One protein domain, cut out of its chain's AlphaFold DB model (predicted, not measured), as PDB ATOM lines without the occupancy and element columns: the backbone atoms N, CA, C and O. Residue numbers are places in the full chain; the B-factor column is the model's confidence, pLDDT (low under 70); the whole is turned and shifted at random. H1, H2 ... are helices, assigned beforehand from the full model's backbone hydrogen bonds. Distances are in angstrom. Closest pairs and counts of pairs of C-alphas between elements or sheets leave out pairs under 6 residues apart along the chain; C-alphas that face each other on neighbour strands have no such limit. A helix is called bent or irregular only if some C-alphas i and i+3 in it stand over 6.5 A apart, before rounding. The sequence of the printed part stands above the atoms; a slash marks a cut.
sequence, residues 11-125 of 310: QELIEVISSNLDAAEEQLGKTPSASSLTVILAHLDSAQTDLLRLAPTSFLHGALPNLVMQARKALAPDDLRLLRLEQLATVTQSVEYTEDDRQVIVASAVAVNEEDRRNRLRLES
ATOM      1  N   GLN A  11      96.679  21.132  17.782       81.44
ATOM      2  CA  GLN A  11      96.889  20.415  19.044       81.44
ATOM      3  C   GLN A  11      96.030  19.145  19.167       81.44
ATOM      4  O   GLN A  11      96.534  18.119  19.612       81.44
ATOM      5  N   GLU A  12      94.778  19.189  18.716       83.56
ATOM      6  CA  GLU A  12      93.850  18.053  18.747       83.56
ATOM      7  C   GLU A  12      94.314  16.936  17.794       83.56
ATOM      8  O   GLU A  12      94.310  15.762  18.154       83.56
ATOM      9  N   LEU A  13      94.823  17.288  16.605       81.94
ATOM     10  CA  LEU A  13      95.408  16.312  15.672       81.94
ATOM     11  C   LEU A  13      96.669  15.637  16.235       81.94
ATOM     12  O   LEU A  13      96.861  14.439  16.033       81.94
ATOM     13  N   ILE A  14      97.525  16.377  16.947       86.00
ATOM     14  CA  ILE A  14      98.723  15.807  17.587       86.00
ATOM     15  C   ILE A  14      98.326  14.781  18.655       86.00
ATOM     16  O   ILE A  14      98.922  13.706  18.701       86.00
ATOM     17  N   GLU A  15      97.307  15.081  19.464       88.44
ATOM     18  CA  GLU A  15      96.791  14.172  20.493       88.44
ATOM     19  C   GLU A  15      96.215  12.879  19.888       88.44
ATOM     20  O   GLU A  15      96.495  11.776  20.370       88.44
ATOM     21  N   VAL A  16      95.474  12.989  18.780       84.62
ATOM     22  CA  VAL A  16      94.943  11.827  18.045       84.62
ATOM     23  C   VAL A  16      96.071  10.971  17.458       84.62
ATOM     24  O   VAL A  16      96.016   9.740  17.538       84.62
ATOM     25  N   ILE A  17      97.116  11.590  16.900       85.38
ATOM     26  CA  ILE A  17      98.277  10.865  16.368       85.38
ATOM     27  C   ILE A  17      98.998  10.113  17.488       85.38
ATOM     28  O   ILE A  17      99.247   8.916  17.333       85.38
ATOM     29  N   SER A  18      99.302  10.768  18.616       87.25
ATOM     30  CA  SER A  18      99.961  10.099  19.744       87.25
ATOM     31  C   SER A  18      99.119   8.947  20.278       87.25
ATOM     32  O   SER A  18      99.640   7.853  20.453       87.25
ATOM     33  N   SER A  19      97.804   9.139  20.414       90.69
ATOM     34  CA  SER A  19      96.903   8.085  20.885       90.69
ATOM     35  C   SER A  19      96.901   6.853  19.969       90.69
ATOM     36  O   SER A  19      96.932   5.722  20.456       90.69
ATOM     37  N   ASN A  20      96.902   7.049  18.646       88.00
ATOM     38  CA  ASN A  20      96.982   5.941  17.694       88.00
ATOM     39  C   ASN A  20      98.334   5.210  17.760       88.00
ATOM     40  O   ASN A  20      98.369   3.982  17.669       88.00
ATOM     41  N   LEU A  21      99.440   5.941  17.932       89.12
ATOM     42  CA  LEU A  21     100.771   5.344  18.072       89.12
ATOM     43  C   LEU A  21     100.911   4.560  19.385       89.12
ATOM     44  O   LEU A  21     101.392   3.428  19.355       89.12
ATOM     45  N   ASP A  22     100.404   5.098  20.496       89.38
ATOM     46  CA  ASP A  22     100.393   4.423  21.799       89.38
ATOM     47  C   ASP A  22      99.575   3.122  21.741       89.38
ATOM     48  O   ASP A  22     100.005   2.074  22.231       89.38
ATOM     49  N   ALA A  23      98.413   3.147  21.076       86.50
ATOM     50  CA  ALA A  23      97.584   1.959  20.872       86.50
ATOM     51  C   ALA A  23      98.297   0.888  20.024       86.50
ATOM     52  O   ALA A  23      98.181  -0.309  20.304       86.50
ATOM     53  N   ALA A  24      99.052   1.298  19.000       83.88
ATOM     54  CA  ALA A  24      99.864   0.387  18.197       83.88
ATOM     55  C   ALA A  24     101.018  -0.228  19.014       83.88
ATOM     56  O   ALA A  24     101.260  -1.436  18.930       83.88
ATOM     57  N   GLU A  25     101.697   0.570  19.841       86.38
ATOM     58  CA  GLU A  25     102.777   0.112  20.721       86.38
ATOM     59  C   GLU A  25     102.276  -0.887  21.778       86.38
ATOM     60  O   GLU A  25     102.889  -1.941  21.982       86.38
ATOM     61  N   GLU A  26     101.108  -0.638  22.378       88.25
ATOM     62  CA  GLU A  26     100.498  -1.554  23.351       88.25
ATOM     63  C   GLU A  26     100.236  -2.947  22.748       88.25
ATOM     64  O   GLU A  26     100.387  -3.979  23.412       88.25
ATOM     65  N   GLN A  27      99.847  -2.997  21.472       83.50
ATOM     66  CA  GLN A  27      99.613  -4.252  20.760       83.50
ATOM     67  C   GLN A  27     100.920  -4.950  20.360       83.50
ATOM     68  O   GLN A  27     100.957  -6.182  20.352       83.50
ATOM     69  N   LEU A  28     101.991  -4.200  20.077       79.94
ATOM     70  CA  LEU A  28     103.331  -4.742  19.808       79.94
ATOM     71  C   LEU A  28     103.958  -5.403  21.043       79.94
ATOM     72  O   LEU A  28     104.704  -6.370  20.902       79.94
ATOM     73  N   GLY A  29     103.636  -4.921  22.248       77.44
ATOM     74  CA  GLY A  29     104.091  -5.518  23.510       77.44
ATOM     75  C   GLY A  29     103.461  -6.881  23.839       77.44
ATOM     76  O   GLY A  29     103.919  -7.570  24.752       77.44
ATOM     77  N   LYS A  30     102.413  -7.292  23.110       80.94
ATOM     78  CA  LYS A  30     101.724  -8.584  23.270       80.94
ATOM     79  C   LYS A  30     102.287  -9.610  22.282       80.94
ATOM     80  O   LYS A  30     102.929  -9.263  21.296       80.94
ATOM     81  N   THR A  31     102.045 -10.902  22.521       71.31
ATOM     82  CA  THR A  31     102.423 -11.941  21.550       71.31
ATOM     83  C   THR A  31     101.741 -11.657  20.204       71.31
ATOM     84  O   THR A  31     100.512 -11.554  20.158       71.31
ATOM     85  N   PRO A  32     102.503 -11.505  19.103       65.38
ATOM     86  CA  PRO A  32     101.949 -11.032  17.844       65.38
ATOM     87  C   PRO A  32     100.951 -12.052  17.295       65.38
ATOM     88  O   PRO A  32     101.303 -13.168  16.913       65.38
ATOM     89  N   SER A  33      99.680 -11.656  17.270       69.69
ATOM     90  CA  SER A  33      98.606 -12.385  16.602       69.69
ATOM     91  C   SER A  33      98.266 -11.703  15.276       69.69
ATOM     92  O   SER A  33      98.469 -10.499  15.124       69.69
ATOM     93  N   ALA A  34      97.705 -12.449  14.320       67.06
ATOM     94  CA  ALA A  34      97.262 -11.874  13.046       67.06
ATOM     95  C   ALA A  34      96.265 -10.716  13.257       67.06
ATOM     96  O   ALA A  34      96.388  -9.679  12.618       67.06
ATOM     97  N   SER A  35      95.354 -10.850  14.229       72.31
ATOM     98  CA  SER A  35      94.431  -9.777  14.612       72.31
ATOM     99  C   SER A  35      95.142  -8.559  15.200       72.31
ATOM    100  O   SER A  35      94.764  -7.435  14.890       72.31
ATOM    101  N   SER A  36      96.181  -8.759  16.016       76.75
ATOM    102  CA  SER A  36      96.966  -7.653  16.581       76.75
ATOM    103  C   SER A  36      97.701  -6.888  15.481       76.75
ATOM    104  O   SER A  36      97.684  -5.665  15.492       76.75
ATOM    105  N   LEU A  37      98.276  -7.586  14.492       79.75
ATOM    106  CA  LEU A  37      98.932  -6.955  13.342       79.75
ATOM    107  C   LEU A  37      97.959  -6.108  12.512       79.75
ATOM    108  O   LEU A  37      98.296  -4.990  12.136       79.75
ATOM    109  N   THR A  38      96.747  -6.606  12.263       79.62
ATOM    110  CA  THR A  38      95.715  -5.854  11.531       79.62
ATOM    111  C   THR A  38      95.288  -4.595  12.290       79.62
ATOM    112  O   THR A  38      95.128  -3.539  11.682       79.62
ATOM    113  N   VAL A  39      95.167  -4.673  13.620       83.06
ATOM    114  CA  VAL A  39      94.866  -3.510  14.472       83.06
ATOM    115  C   VAL A  39      96.018  -2.498  14.468       83.06
ATOM    116  O   VAL A  39      95.773  -1.309  14.290       83.06
ATOM    117  N   ILE A  40      97.268  -2.956  14.598       85.00
ATOM    118  CA  ILE A  40      98.466  -2.098  14.547       85.00
ATOM    119  C   ILE A  40      98.523  -1.331  13.225       85.00
ATOM    120  O   ILE A  40      98.680  -0.114  13.227       85.00
ATOM    121  N   LEU A  41      98.362  -2.030  12.098       85.62
ATOM    122  CA  LEU A  41      98.392  -1.406  10.776       85.62
ATOM    123  C   LEU A  41      97.269  -0.378  10.610       85.62
ATOM    124  O   LEU A  41      97.530   0.712  10.123       85.62
ATOM    125  N   ALA A  42      96.059  -0.666  11.100       86.06
ATOM    126  CA  ALA A  42      94.956   0.292  11.044       86.06
ATOM    127  C   ALA A  42      95.257   1.593  11.814       86.06
ATOM    128  O   ALA A  42      94.931   2.680  11.333       86.06
ATOM    129  N   HIS A  43      95.893   1.498  12.986       87.69
ATOM    130  CA  HIS A  43      96.314   2.678  13.746       87.69
ATOM    131  C   HIS A  43      97.455   3.439  13.061       87.69
ATOM    132  O   HIS A  43      97.420   4.669  13.025       87.69
ATOM    133  N   LEU A  44      98.430   2.736  12.473       89.19
ATOM    134  CA  LEU A  44      99.515   3.353  11.703       89.19
ATOM    135  C   LEU A  44      98.997   4.079  10.457       89.19
ATOM    136  O   LEU A  44      99.404   5.211  10.206       89.19
ATOM    137  N   ASP A  45      98.060   3.474   9.729       90.31
ATOM    138  CA  ASP A  45      97.420   4.068   8.554       90.31
ATOM    139  C   ASP A  45      96.657   5.346   8.932       90.31
ATOM    140  O   ASP A  45      96.764   6.365   8.243       90.31
ATOM    141  N   SER A  46      95.928   5.325  10.057       87.50
ATOM    142  CA  SER A  46      95.240   6.509  10.588       87.50
ATOM    143  C   SER A  46      96.238   7.606  10.958       87.50
ATOM    144  O   SER A  46      96.113   8.739  10.486       87.50
ATOM    145  N   ALA A  47      97.277   7.263  11.725       88.44
ATOM    146  CA  ALA A  47      98.323   8.197  12.128       88.44
ATOM    147  C   ALA A  47      99.042   8.810  10.915       88.44
ATOM    148  O   ALA A  47      99.289  10.013  10.889       88.44
ATOM    149  N   GLN A  48      99.328   8.020   9.875       90.25
ATOM    150  CA  GLN A  48      99.908   8.514   8.628       90.25
ATOM    151  C   GLN A  48      98.996   9.544   7.955       90.25
ATOM    152  O   GLN A  48      99.476  10.596   7.525       90.25
ATOM    153  N   THR A  49      97.690   9.278   7.864       90.50
ATOM    154  CA  THR A  49      96.757  10.224   7.232       90.50
ATOM    155  C   THR A  49      96.645  11.541   7.997       90.50
ATOM    156  O   THR A  49      96.589  12.597   7.365       90.50
ATOM    157  N   ASP A  50      96.695  11.504   9.328       88.38
ATOM    158  CA  ASP A  50      96.670  12.704  10.167       88.38
ATOM    159  C   ASP A  50      98.006  13.462  10.123       88.38
ATOM    160  O   ASP A  50      98.028  14.692  10.032       88.38
ATOM    161  N   LEU A  51      99.134  12.748  10.059       88.81
ATOM    162  CA  LEU A  51     100.452  13.350   9.849       88.81
ATOM    163  C   LEU A  51     100.532  14.103   8.519       88.81
ATOM    164  O   LEU A  51     101.081  15.200   8.479       88.81
ATOM    165  N   LEU A  52      99.951  13.575   7.437       89.31
ATOM    166  CA  LEU A  52      99.913  14.266   6.140       89.31
ATOM    167  C   LEU A  52      99.104  15.576   6.192       89.31
ATOM    168  O   LEU A  52      99.410  16.517   5.454       89.31
ATOM    169  N   ARG A  53      98.114  15.685   7.090       89.00
ATOM    170  CA  ARG A  53      97.368  16.935   7.315       89.00
ATOM    171  C   ARG A  53      98.227  17.999   7.995       89.00
ATOM    172  O   ARG A  53      98.142  19.161   7.624       89.00
ATOM    173  N   LEU A  54      99.085  17.604   8.935       88.50
ATOM    174  CA  LEU A  54      99.959  18.522   9.677       88.50
ATOM    175  C   LEU A  54     101.320  18.770   9.011       88.50
ATOM    176  O   LEU A  54     102.011  19.729   9.351       88.50
ATOM    177  N   ALA A  55     101.733  17.904   8.085       87.25
ATOM    178  CA  ALA A  55     103.081  17.914   7.541       87.25
ATOM    179  C   ALA A  55     103.425  19.241   6.834       87.25
ATOM    180  O   ALA A  55     102.605  19.778   6.078       87.25
ATOM    181  N   PRO A  56     104.655  19.763   7.000       87.06
ATOM    182  CA  PRO A  56     105.108  20.912   6.230       87.06
ATOM    183  C   PRO A  56     105.162  20.569   4.734       87.06
ATOM    184  O   PRO A  56     105.385  19.420   4.345       87.06
ATOM    185  N   THR A  57     104.990  21.574   3.876       84.00
ATOM    186  CA  THR A  57     104.968  21.404   2.410       84.00
ATOM    187  C   THR A  57     106.245  20.753   1.870       84.00
ATOM    188  O   THR A  57     106.183  19.954   0.938       84.00
ATOM    189  N   SER A  58     107.395  21.002   2.500       84.06
ATOM    190  CA  SER A  58     108.672  20.348   2.180       84.06
ATOM    191  C   SER A  58     108.656  18.834   2.412       84.06
ATOM    192  O   SER A  58     109.216  18.085   1.611       84.06
ATOM    193  N   PHE A  59     107.989  18.367   3.471       86.81
ATOM    194  CA  PHE A  59     107.817  16.939   3.735       86.81
ATOM    195  C   PHE A  59     106.888  16.306   2.699       86.81
ATOM    196  O   PHE A  59     107.201  15.241   2.172       86.81
ATOM    197  N   LEU A  60     105.787  16.986   2.354       86.94
ATOM    198  CA  LEU A  60     104.864  16.515   1.320       86.94
ATOM    199  C   LEU A  60     105.571  16.339  -0.025       86.94
ATOM    200  O   LEU A  60     105.415  15.292  -0.644       86.94
ATOM    201  N   HIS A  61     106.412  17.297  -0.430       86.31
ATOM    202  CA  HIS A  61     107.234  17.195  -1.646       86.31
ATOM    203  C   HIS A  61     108.129  15.950  -1.653       86.31
ATOM    204  O   HIS A  61     108.249  15.283  -2.679       86.31
ATOM    205  N   GLY A  62     108.744  15.614  -0.517       86.62
ATOM    206  CA  GLY A  62     109.578  14.415  -0.392       86.62
ATOM    207  C   GLY A  62     108.779  13.107  -0.362       86.62
ATOM    208  O   GLY A  62     109.238  12.095  -0.890       86.62
ATOM    209  N   ALA A  63     107.586  13.119   0.234       87.69
ATOM    210  CA  ALA A  63     106.733  11.940   0.371       87.69
ATOM    211  C   ALA A  63     105.942  11.614  -0.909       87.69
ATOM    212  O   ALA A  63     105.606  10.450  -1.146       87.69
ATOM    213  N   LEU A  64     105.661  12.620  -1.744       89.62
ATOM    214  CA  LEU A  64     104.766  12.507  -2.895       89.62
ATOM    215  C   LEU A  64     105.145  11.404  -3.897       89.62
ATOM    216  O   LEU A  64     104.253  10.654  -4.286       89.62
ATOM    217  N   PRO A  65     106.425  11.218  -4.286       89.56
ATOM    218  CA  PRO A  65     106.795  10.151  -5.218       89.56
ATOM    219  C   PRO A  65     106.467   8.752  -4.684       89.56
ATOM    220  O   PRO A  65     106.016   7.887  -5.433       89.56
ATOM    221  N   ASN A  66     106.653   8.536  -3.378       90.31
ATOM    222  CA  ASN A  66     106.314   7.272  -2.730       90.31
ATOM    223  C   ASN A  66     104.793   7.074  -2.668       90.31
ATOM    224  O   ASN A  66     104.304   5.986  -2.957       90.31
ATOM    225  N   LEU A  67     104.038   8.136  -2.366       90.69
ATOM    226  CA  LEU A  67     102.574   8.095  -2.366       90.69
ATOM    227  C   LEU A  67     102.001   7.824  -3.761       90.69
ATOM    228  O   LEU A  67     101.061   7.050  -3.876       90.69
ATOM    229  N   VAL A  68     102.582   8.392  -4.823       92.75
ATOM    230  CA  VAL A  68     102.184   8.087  -6.208       92.75
ATOM    231  C   VAL A  68     102.440   6.622  -6.542       92.75
ATOM    232  O   VAL A  68     101.587   5.980  -7.146       92.75
ATOM    233  N   MET A  69     103.585   6.071  -6.136       91.44
ATOM    234  CA  MET A  69     103.878   4.650  -6.341       91.44
ATOM    235  C   MET A  69     102.853   3.760  -5.621       91.44
ATOM    236  O   MET A  69     102.282   2.866  -6.243       91.44
ATOM    237  N   GLN A  70     102.545   4.052  -4.354       90.31
ATOM    238  CA  GLN A  70     101.524   3.323  -3.590       90.31
ATOM    239  C   GLN A  70     100.121   3.485  -4.196       90.31
ATOM    240  O   GLN A  70      99.359   2.527  -4.278       90.31
ATOM    241  N   ALA A  71      99.790   4.679  -4.684       90.56
ATOM    242  CA  ALA A  71      98.521   4.954  -5.341       90.56
ATOM    243  C   ALA A  71      98.372   4.183  -6.657       90.56
ATOM    244  O   ALA A  71      97.334   3.571  -6.878       90.56
ATOM    245  N   ARG A  72      99.416   4.133  -7.496       90.69
ATOM    246  CA  ARG A  72      99.430   3.322  -8.729       90.69
ATOM    247  C   ARG A  72      99.251   1.834  -8.461       90.69
ATOM    248  O   ARG A  72      98.696   1.134  -9.300       90.69
ATOM    249  N   LYS A  73      99.753   1.364  -7.317       86.62
ATOM    250  CA  LYS A  73      99.626  -0.025  -6.883       86.62
ATOM    251  C   LYS A  73      98.191  -0.397  -6.534       86.62
ATOM    252  O   LYS A  73      97.722  -1.461  -6.923       86.62
ATOM    253  N   ALA A  74      97.533   0.458  -5.760       86.38
ATOM    254  CA  ALA A  74      96.251   0.137  -5.147       86.38
ATOM    255  C   ALA A  74      95.036   0.610  -5.962       86.38
ATOM    256  O   ALA A  74      93.968   0.014  -5.856       86.38
ATOM    257  N   LEU A  75      95.170   1.680  -6.754       88.00
ATOM    258  CA  LEU A  75      94.051   2.341  -7.433       88.00
ATOM    259  C   LEU A  75      94.004   2.018  -8.930       88.00
ATOM    260  O   LEU A  75      95.016   1.712  -9.563       88.00
ATOM    261  N   ALA A  76      92.808   2.127  -9.512       88.44
ATOM    262  CA  ALA A  76      92.612   1.959 -10.947       88.44
ATOM    263  C   ALA A  76      93.305   3.087 -11.750       88.44
ATOM    264  O   ALA A  76      93.355   4.226 -11.278       88.44
ATOM    265  N   PRO A  77      93.795   2.818 -12.979       87.81
ATOM    266  CA  PRO A  77      94.497   3.821 -13.791       87.81
ATOM    267  C   PRO A  77      93.663   5.063 -14.149       87.81
ATOM    268  O   PRO A  77      94.223   6.098 -14.498       87.81
ATOM    269  N   ASP A  78      92.334   4.958 -14.104       89.62
ATOM    270  CA  ASP A  78      91.368   6.017 -14.403       89.62
ATOM    271  C   ASP A  78      90.824   6.734 -13.152       89.62
ATOM    272  O   ASP A  78      89.977   7.623 -13.275       89.62
ATOM    273  N   ASP A  79      91.317   6.404 -11.953       90.31
ATOM    274  CA  ASP A  79      90.908   7.085 -10.724       90.31
ATOM    275  C   ASP A  79      91.334   8.566 -10.755       90.31
ATOM    276  O   ASP A  79      92.512   8.920 -10.870       90.31
ATOM    277  N   LEU A  80      90.352   9.462 -10.614       89.81
ATOM    278  CA  LEU A  80      90.553  10.913 -10.628       89.81
ATOM    279  C   LEU A  80      91.551  11.387  -9.559       89.81
ATOM    280  O   LEU A  80      92.245  12.380  -9.778       89.81
ATOM    281  N   ARG A  81      91.636  10.700  -8.414       89.88
ATOM    282  CA  ARG A  81      92.562  11.022  -7.320       89.88
ATOM    283  C   ARG A  81      93.996  10.695  -7.709       89.88
ATOM    284  O   ARG A  81      94.871  11.531  -7.499       89.88
ATOM    285  N   LEU A  82      94.221   9.538  -8.337       91.38
ATOM    286  CA  LEU A  82      95.536   9.138  -8.837       91.38
ATOM    287  C   LEU A  82      96.035  10.127  -9.895       91.38
ATOM    288  O   LEU A  82      97.138  10.655  -9.768       91.38
ATOM    289  N   LEU A  83      95.195  10.459 -10.878       91.50
ATOM    290  CA  LEU A  83      95.543  11.424 -11.926       91.50
ATOM    291  C   LEU A  83      95.904  12.800 -11.346       91.50
ATOM    292  O   LEU A  83      96.865  13.434 -11.778       91.50
ATOM    293  N   ARG A  84      95.153  13.262 -10.338       89.56
ATOM    294  CA  ARG A  84      95.418  14.529  -9.644       89.56
ATOM    295  C   ARG A  84      96.720  14.469  -8.836       89.56
ATOM    296  O   ARG A  84      97.489  15.423  -8.856       89.56
ATOM    297  N   LEU A  85      96.986  13.354  -8.159       90.81
ATOM    298  CA  LEU A  85      98.204  13.144  -7.377       90.81
ATOM    299  C   LEU A  85      99.460  13.104  -8.265       90.81
ATOM    300  O   LEU A  85     100.481  13.690  -7.915       90.81
ATOM    301  N   GLU A  86      99.383  12.477  -9.440       91.38
ATOM    302  CA  GLU A  86     100.471  12.459 -10.429       91.38
ATOM    303  C   GLU A  86     100.762  13.844 -11.016       91.38
ATOM    304  O   GLU A  86     101.924  14.216 -11.216       91.38
ATOM    305  N   GLN A  87      99.709  14.628 -11.257       89.12
ATOM    306  CA  GLN A  87      99.843  16.027 -11.663       89.12
ATOM    307  C   GLN A  87     100.554  16.846 -10.584       89.12
ATOM    308  O   GLN A  87     101.439  17.631 -10.903       89.12
ATOM    309  N   LEU A  88     100.229  16.628  -9.306       87.81
ATOM    310  CA  LEU A  88     100.920  17.288  -8.195       87.81
ATOM    311  C   LEU A  88     102.387  16.852  -8.095       87.81
ATOM    312  O   LEU A  88     103.255  17.685  -7.858       87.81
ATOM    313  N   ALA A  89     102.691  15.579  -8.358       86.19
ATOM    314  CA  ALA A  89     104.056  15.049  -8.305       86.19
ATOM    315  C   ALA A  89     104.982  15.555  -9.416       86.19
ATOM    316  O   ALA A  89     106.201  15.432  -9.303       86.19
ATOM    317  N   THR A  90     104.421  16.134 -10.476       83.38
ATOM    318  CA  THR A  90     105.190  16.779 -11.548       83.38
ATOM    319  C   THR A  90     105.437  18.268 -11.295       83.38
ATOM    320  O   THR A  90     106.259  18.875 -11.988       83.38
ATOM    321  N   VAL A  91     104.791  18.867 -10.287       78.62
ATOM    322  CA  VAL A  91     105.023  20.263  -9.905       78.62
ATOM    323  C   VAL A  91     106.413  20.407  -9.273       78.62
ATOM    324  O   VAL A  91     106.830  19.629  -8.421       78.62
ATOM    325  N   THR A  92     107.166  21.416  -9.711       64.00
ATOM    326  CA  THR A  92     108.525  21.691  -9.214       64.00
ATOM    327  C   THR A  92     108.490  22.170  -7.753       64.00
ATOM    328  O   THR A  92     107.588  22.914  -7.376       64.00
ATOM    329  N   GLN A  93     109.511  21.820  -6.954       65.19
ATOM    330  CA  GLN A  93     109.664  22.165  -5.521       65.19
ATOM    331  C   GLN A  93     109.473  23.655  -5.162       65.19
ATOM    332  O   GLN A  93     109.326  23.986  -3.990       65.19
ATOM    333  N   SER A  94     109.491  24.562  -6.142       61.28
ATOM    334  CA  SER A  94     109.324  26.005  -5.959       61.28
ATOM    335  C   SER A  94     107.871  26.471  -5.795       61.28
ATOM    336  O   SER A  94     107.659  27.652  -5.537       61.28
ATOM    337  N   VAL A  95     106.878  25.595  -5.991       69.94
ATOM    338  CA  VAL A  95     105.457  25.924  -5.801       69.94
ATOM    339  C   VAL A  95     104.998  25.404  -4.441       69.94
ATOM    340  O   VAL A  95     105.180  24.230  -4.107       69.94
ATOM    341  N   GLU A  96     104.427  26.299  -3.642       76.69
ATOM    342  CA  GLU A  96     103.849  25.968  -2.344       76.69
ATOM    343  C   GLU A  96     102.494  25.279  -2.553       76.69
ATOM    344  O   GLU A  96     101.655  25.778  -3.303       76.69
ATOM    345  N   TYR A  97     102.297  24.112  -1.932       81.25
ATOM    346  CA  TYR A  97     101.029  23.389  -2.027       81.25
ATOM    347  C   TYR A  97      99.917  24.182  -1.353       81.25
ATOM    348  O   TYR A  97     100.063  24.630  -0.213       81.25
ATOM    349  N   THR A  98      98.796  24.314  -2.052       84.69
ATOM    350  CA  THR A  98      97.582  24.892  -1.483       84.69
ATOM    351  C   THR A  98      96.914  23.908  -0.521       84.69
ATOM    352  O   THR A  98      97.200  22.707  -0.520       84.69
ATOM    353  N   GLU A  99      95.993  24.406   0.302       83.88
ATOM    354  CA  GLU A  99      95.218  23.545   1.203       83.88
ATOM    355  C   GLU A  99      94.360  22.528   0.427       83.88
ATOM    356  O   GLU A  99      94.204  21.386   0.858       83.88
ATOM    357  N   ASP A 100      93.893  22.891  -0.771       84.88
ATOM    358  CA  ASP A 100      93.195  21.976  -1.678       84.88
ATOM    359  C   ASP A 100      94.122  20.854  -2.180       84.88
ATOM    360  O   ASP A 100      93.717  19.689  -2.233       84.88
ATOM    361  N   ASP A 101      95.389  21.160  -2.490       87.12
ATOM    362  CA  ASP A 101      96.373  20.147  -2.900       87.12
ATOM    363  C   ASP A 101      96.658  19.165  -1.758       87.12
ATOM    364  O   ASP A 101      96.729  17.951  -1.966       87.12
ATOM    365  N   ARG A 102      96.747  19.671  -0.523       88.31
ATOM    366  CA  ARG A 102      96.881  18.838   0.679       88.31
ATOM    367  C   ARG A 102      95.687  17.901   0.843       88.31
ATOM    368  O   ARG A 102      95.881  16.717   1.121       88.31
ATOM    369  N   GLN A 103      94.463  18.388   0.635       88.19
ATOM    370  CA  GLN A 103      93.266  17.547   0.697       88.19
ATOM    371  C   GLN A 103      93.283  16.436  -0.355       88.19
ATOM    372  O   GLN A 103      92.902  15.309  -0.043       88.19
ATOM    373  N   VAL A 104      93.773  16.707  -1.570       88.56
ATOM    374  CA  VAL A 104      93.949  15.681  -2.614       88.56
ATOM    375  C   VAL A 104      94.943  14.607  -2.170       88.56
ATOM    376  O   VAL A 104      94.667  13.416  -2.335       88.56
ATOM    377  N   ILE A 105      96.076  15.003  -1.585       89.75
ATOM    378  CA  ILE A 105      97.101  14.068  -1.095       89.75
ATOM    379  C   ILE A 105      96.525  13.168   0.001       89.75
ATOM    380  O   ILE A 105      96.625  11.943  -0.082       89.75
ATOM    381  N   VAL A 106      95.864  13.763   0.997       90.69
ATOM    382  CA  VAL A 106      95.239  13.029   2.106       90.69
ATOM    383  C   VAL A 106      94.126  12.112   1.595       90.69
ATOM    384  O   VAL A 106      94.075  10.945   1.976       90.69
ATOM    385  N   ALA A 107      93.260  12.592   0.699       88.88
ATOM    386  CA  ALA A 107      92.184  11.789   0.120       88.88
ATOM    387  C   ALA A 107      92.715  10.602  -0.698       88.88
ATOM    388  O   ALA A 107      92.108   9.532  -0.677       88.88
ATOM    389  N   SER A 108      93.844  10.777  -1.388       90.06
ATOM    390  CA  SER A 108      94.513   9.698  -2.118       90.06
ATOM    391  C   SER A 108      95.086   8.657  -1.157       90.06
ATOM    392  O   SER A 108      94.838   7.471  -1.344       90.06
ATOM    393  N   ALA A 109      95.764   9.079  -0.085       89.81
ATOM    394  CA  ALA A 109      96.291   8.169   0.936       89.81
ATOM    395  C   ALA A 109      95.178   7.369   1.640       89.81
ATOM    396  O   ALA A 109      95.283   6.156   1.791       89.81
ATOM    397  N   VAL A 110      94.065   8.021   1.996       90.00
ATOM    398  CA  VAL A 110      92.886   7.336   2.558       90.00
ATOM    399  C   VAL A 110      92.315   6.311   1.573       90.00
ATOM    400  O   VAL A 110      91.915   5.226   1.990       90.00
ATOM    401  N   ALA A 111      92.274   6.634   0.275       88.56
ATOM    402  CA  ALA A 111      91.779   5.722  -0.757       88.56
ATOM    403  C   ALA A 111      92.653   4.466  -0.882       88.56
ATOM    404  O   ALA A 111      92.121   3.360  -0.913       88.56
ATOM    405  N   VAL A 112      93.977   4.644  -0.893       88.50
ATOM    406  CA  VAL A 112      94.952   3.544  -0.909       88.50
ATOM    407  C   VAL A 112      94.759   2.632   0.301       88.50
ATOM    408  O   VAL A 112      94.591   1.425   0.137       88.50
ATOM    409  N   ASN A 113      94.690   3.209   1.503       87.69
ATOM    410  CA  ASN A 113      94.537   2.440   2.740       87.69
ATOM    411  C   ASN A 113      93.200   1.676   2.780       87.69
ATOM    412  O   ASN A 113      93.135   0.551   3.277       87.69
ATOM    413  N   GLU A 114      92.120   2.253   2.246       86.44
ATOM    414  CA  GLU A 114      90.815   1.588   2.167       86.44
ATOM    415  C   GLU A 114      90.825   0.389   1.202       86.44
ATOM    416  O   GLU A 114      90.269  -0.659   1.542       86.44
ATOM    417  N   GLU A 115      91.469   0.507   0.037       82.81
ATOM    418  CA  GLU A 115      91.603  -0.606  -0.916       82.81
ATOM    419  C   GLU A 115      92.493  -1.726  -0.361       82.81
ATOM    420  O   GLU A 115      92.108  -2.901  -0.368       82.81
ATOM    421  N   ASP A 116      93.628  -1.374   0.246       78.75
ATOM    422  CA  ASP A 116      94.492  -2.346   0.919       78.75
ATOM    423  C   ASP A 116      93.753  -3.066   2.055       78.75
ATOM    424  O   ASP A 116      93.860  -4.290   2.214       78.75
ATOM    425  N   ARG A 117      92.929  -2.341   2.822       77.62
ATOM    426  CA  ARG A 117      92.099  -2.919   3.884       77.62
ATOM    427  C   ARG A 117      91.052  -3.880   3.329       77.62
ATOM    428  O   ARG A 117      90.866  -4.960   3.892       77.62
ATOM    429  N   ARG A 118      90.394  -3.544   2.216       76.56
ATOM    430  CA  ARG A 118      89.429  -4.436   1.545       76.56
ATOM    431  C   ARG A 118      90.081  -5.729   1.083       76.56
ATOM    432  O   ARG A 118      89.518  -6.804   1.310       76.56
ATOM    433  N   ASN A 119      91.276  -5.637   0.510       71.88
ATOM    434  CA  ASN A 119      92.037  -6.801   0.068       71.88
ATOM    435  C   ASN A 119      92.443  -7.692   1.253       71.88
ATOM    436  O   ASN A 119      92.285  -8.914   1.197       71.88
ATOM    437  N   ARG A 120      92.852  -7.097   2.378       71.88
ATOM    438  CA  ARG A 120      93.210  -7.829   3.606       71.88
ATOM    439  C   ARG A 120      92.013  -8.489   4.301       71.88
ATOM    440  O   ARG A 120      92.126  -9.627   4.754       71.88
ATOM    441  N   LEU A 121      90.848  -7.837   4.342       71.69
ATOM    442  CA  LEU A 121      89.636  -8.394   4.970       71.69
ATOM    443  C   LEU A 121      89.161  -9.690   4.292       71.69
ATOM    444  O   LEU A 121      88.660 -10.600   4.964       71.69
ATOM    445  N   ARG A 122      89.361  -9.821   2.972       73.12
ATOM    446  CA  ARG A 122      89.061 -11.065   2.244       73.12
ATOM    447  C   ARG A 122      89.909 -12.228   2.765       73.12
ATOM    448  O   ARG A 122      89.355 -13.296   3.024       73.12
ATOM    449  N   LEU A 123      91.201 -12.003   3.012       71.50
ATOM    450  CA  LEU A 123      92.130 -13.023   3.514       71.50
ATOM    451  C   LEU A 123      91.772 -13.507   4.926       71.50
ATOM    452  O   LEU A 123      91.777 -14.712   5.185       71.50
ATOM    453  N   GLU A 124      91.403 -12.600   5.833       73.75
ATOM    454  CA  GLU A 124      91.018 -12.985   7.197       73.75
ATOM    455  C   GLU A 124      89.704 -13.773   7.235       73.75
ATOM    456  O   GLU A 124      89.603 -14.787   7.937       73.75
ATOM    457  N   SER A 125      88.706 -13.348   6.449       75.75
ATOM    458  CA  SER A 125      87.435 -14.073   6.336       75.75
ATOM    459  C   SER A 125      87.648 -15.480   5.769       75.75
ATOM    460  O   SER A 125      87.123 -16.457   6.306       75.75
TER     461      SER A 125
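AT A GLANCE: This is residues 11 to 125 of the 310 residues of an uncharacterized protein of Geodermatophilus telluris (UniProt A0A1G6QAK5). Three long helices, H1, H2 and H5, lie side by side in a flat row with H2 in the middle, each running opposite ways to its neighbour; a kinked H3 and a short H4 make a hairpin that packs on H5. The printed part has 115 residues with five named helices, H1 to H5, and no named strand: all helix. It is compact, with a radius of gyration of the C-alphas of 15.5 A, and flat, spanning 47 by 35 by 18 A.

IN THESE COORDINATES: H1, residues 11 to 28, begins at C-alpha 11 (96.889, 20.415, 19.044) and is 26.0 A long. H2, residues 34 to 54, measures 30.7 A. H3, residues 57 to 74, measures 24.2 A; it is irregular, with C-alphas 62 and 65 7.0 A apart, and has a kink of 47 degrees near residue 64. H4 is residues 80 to 89. H5, residues 99 to 125, measures 38.8 A and ends at C-alpha 125 (87.435, -14.073, 6.336).

HOW THE PARTS SIT: H1 and H2 touch as a hairpin, at a shallow tilt of 21 degrees; their closest C-alphas, of Ala 24 and Ile 40, are 4.6 A apart. H2 touches H5, the hub, with residues 45 to 53 alone, at a shallow tilt of 6 degrees, opposite ways; the closest C-alphas, of Thr 49 and Val 106, are 6.0 A apart. H3 touches H5 with residues 67 to 74 alone, closest at the C-alphas of Ala 74 and Val 112, 5.6 A. H4 touches H5, closest at the C-alphas of Arg 81 and Ser 108, 5.7 A, at a steep tilt of 55 degrees. H3 and H4 form a hairpin, closest at the C-alphas of Leu 64 and Ala 89, 6.0 A. H1 and H5 are apart. Every O i to N i+4 pair is within hydrogen-bond range in H1, H2 and H4; in H3 12 of 14 are, in H5 22 of 23.

THE WHOLE: The C-alphas of Thr 31 and Ser 94, the two farthest apart, are 47.4 A apart. The printed part has no cut and no long link. Residues 32 to 34 and 92 to 95 have pLDDT under 70.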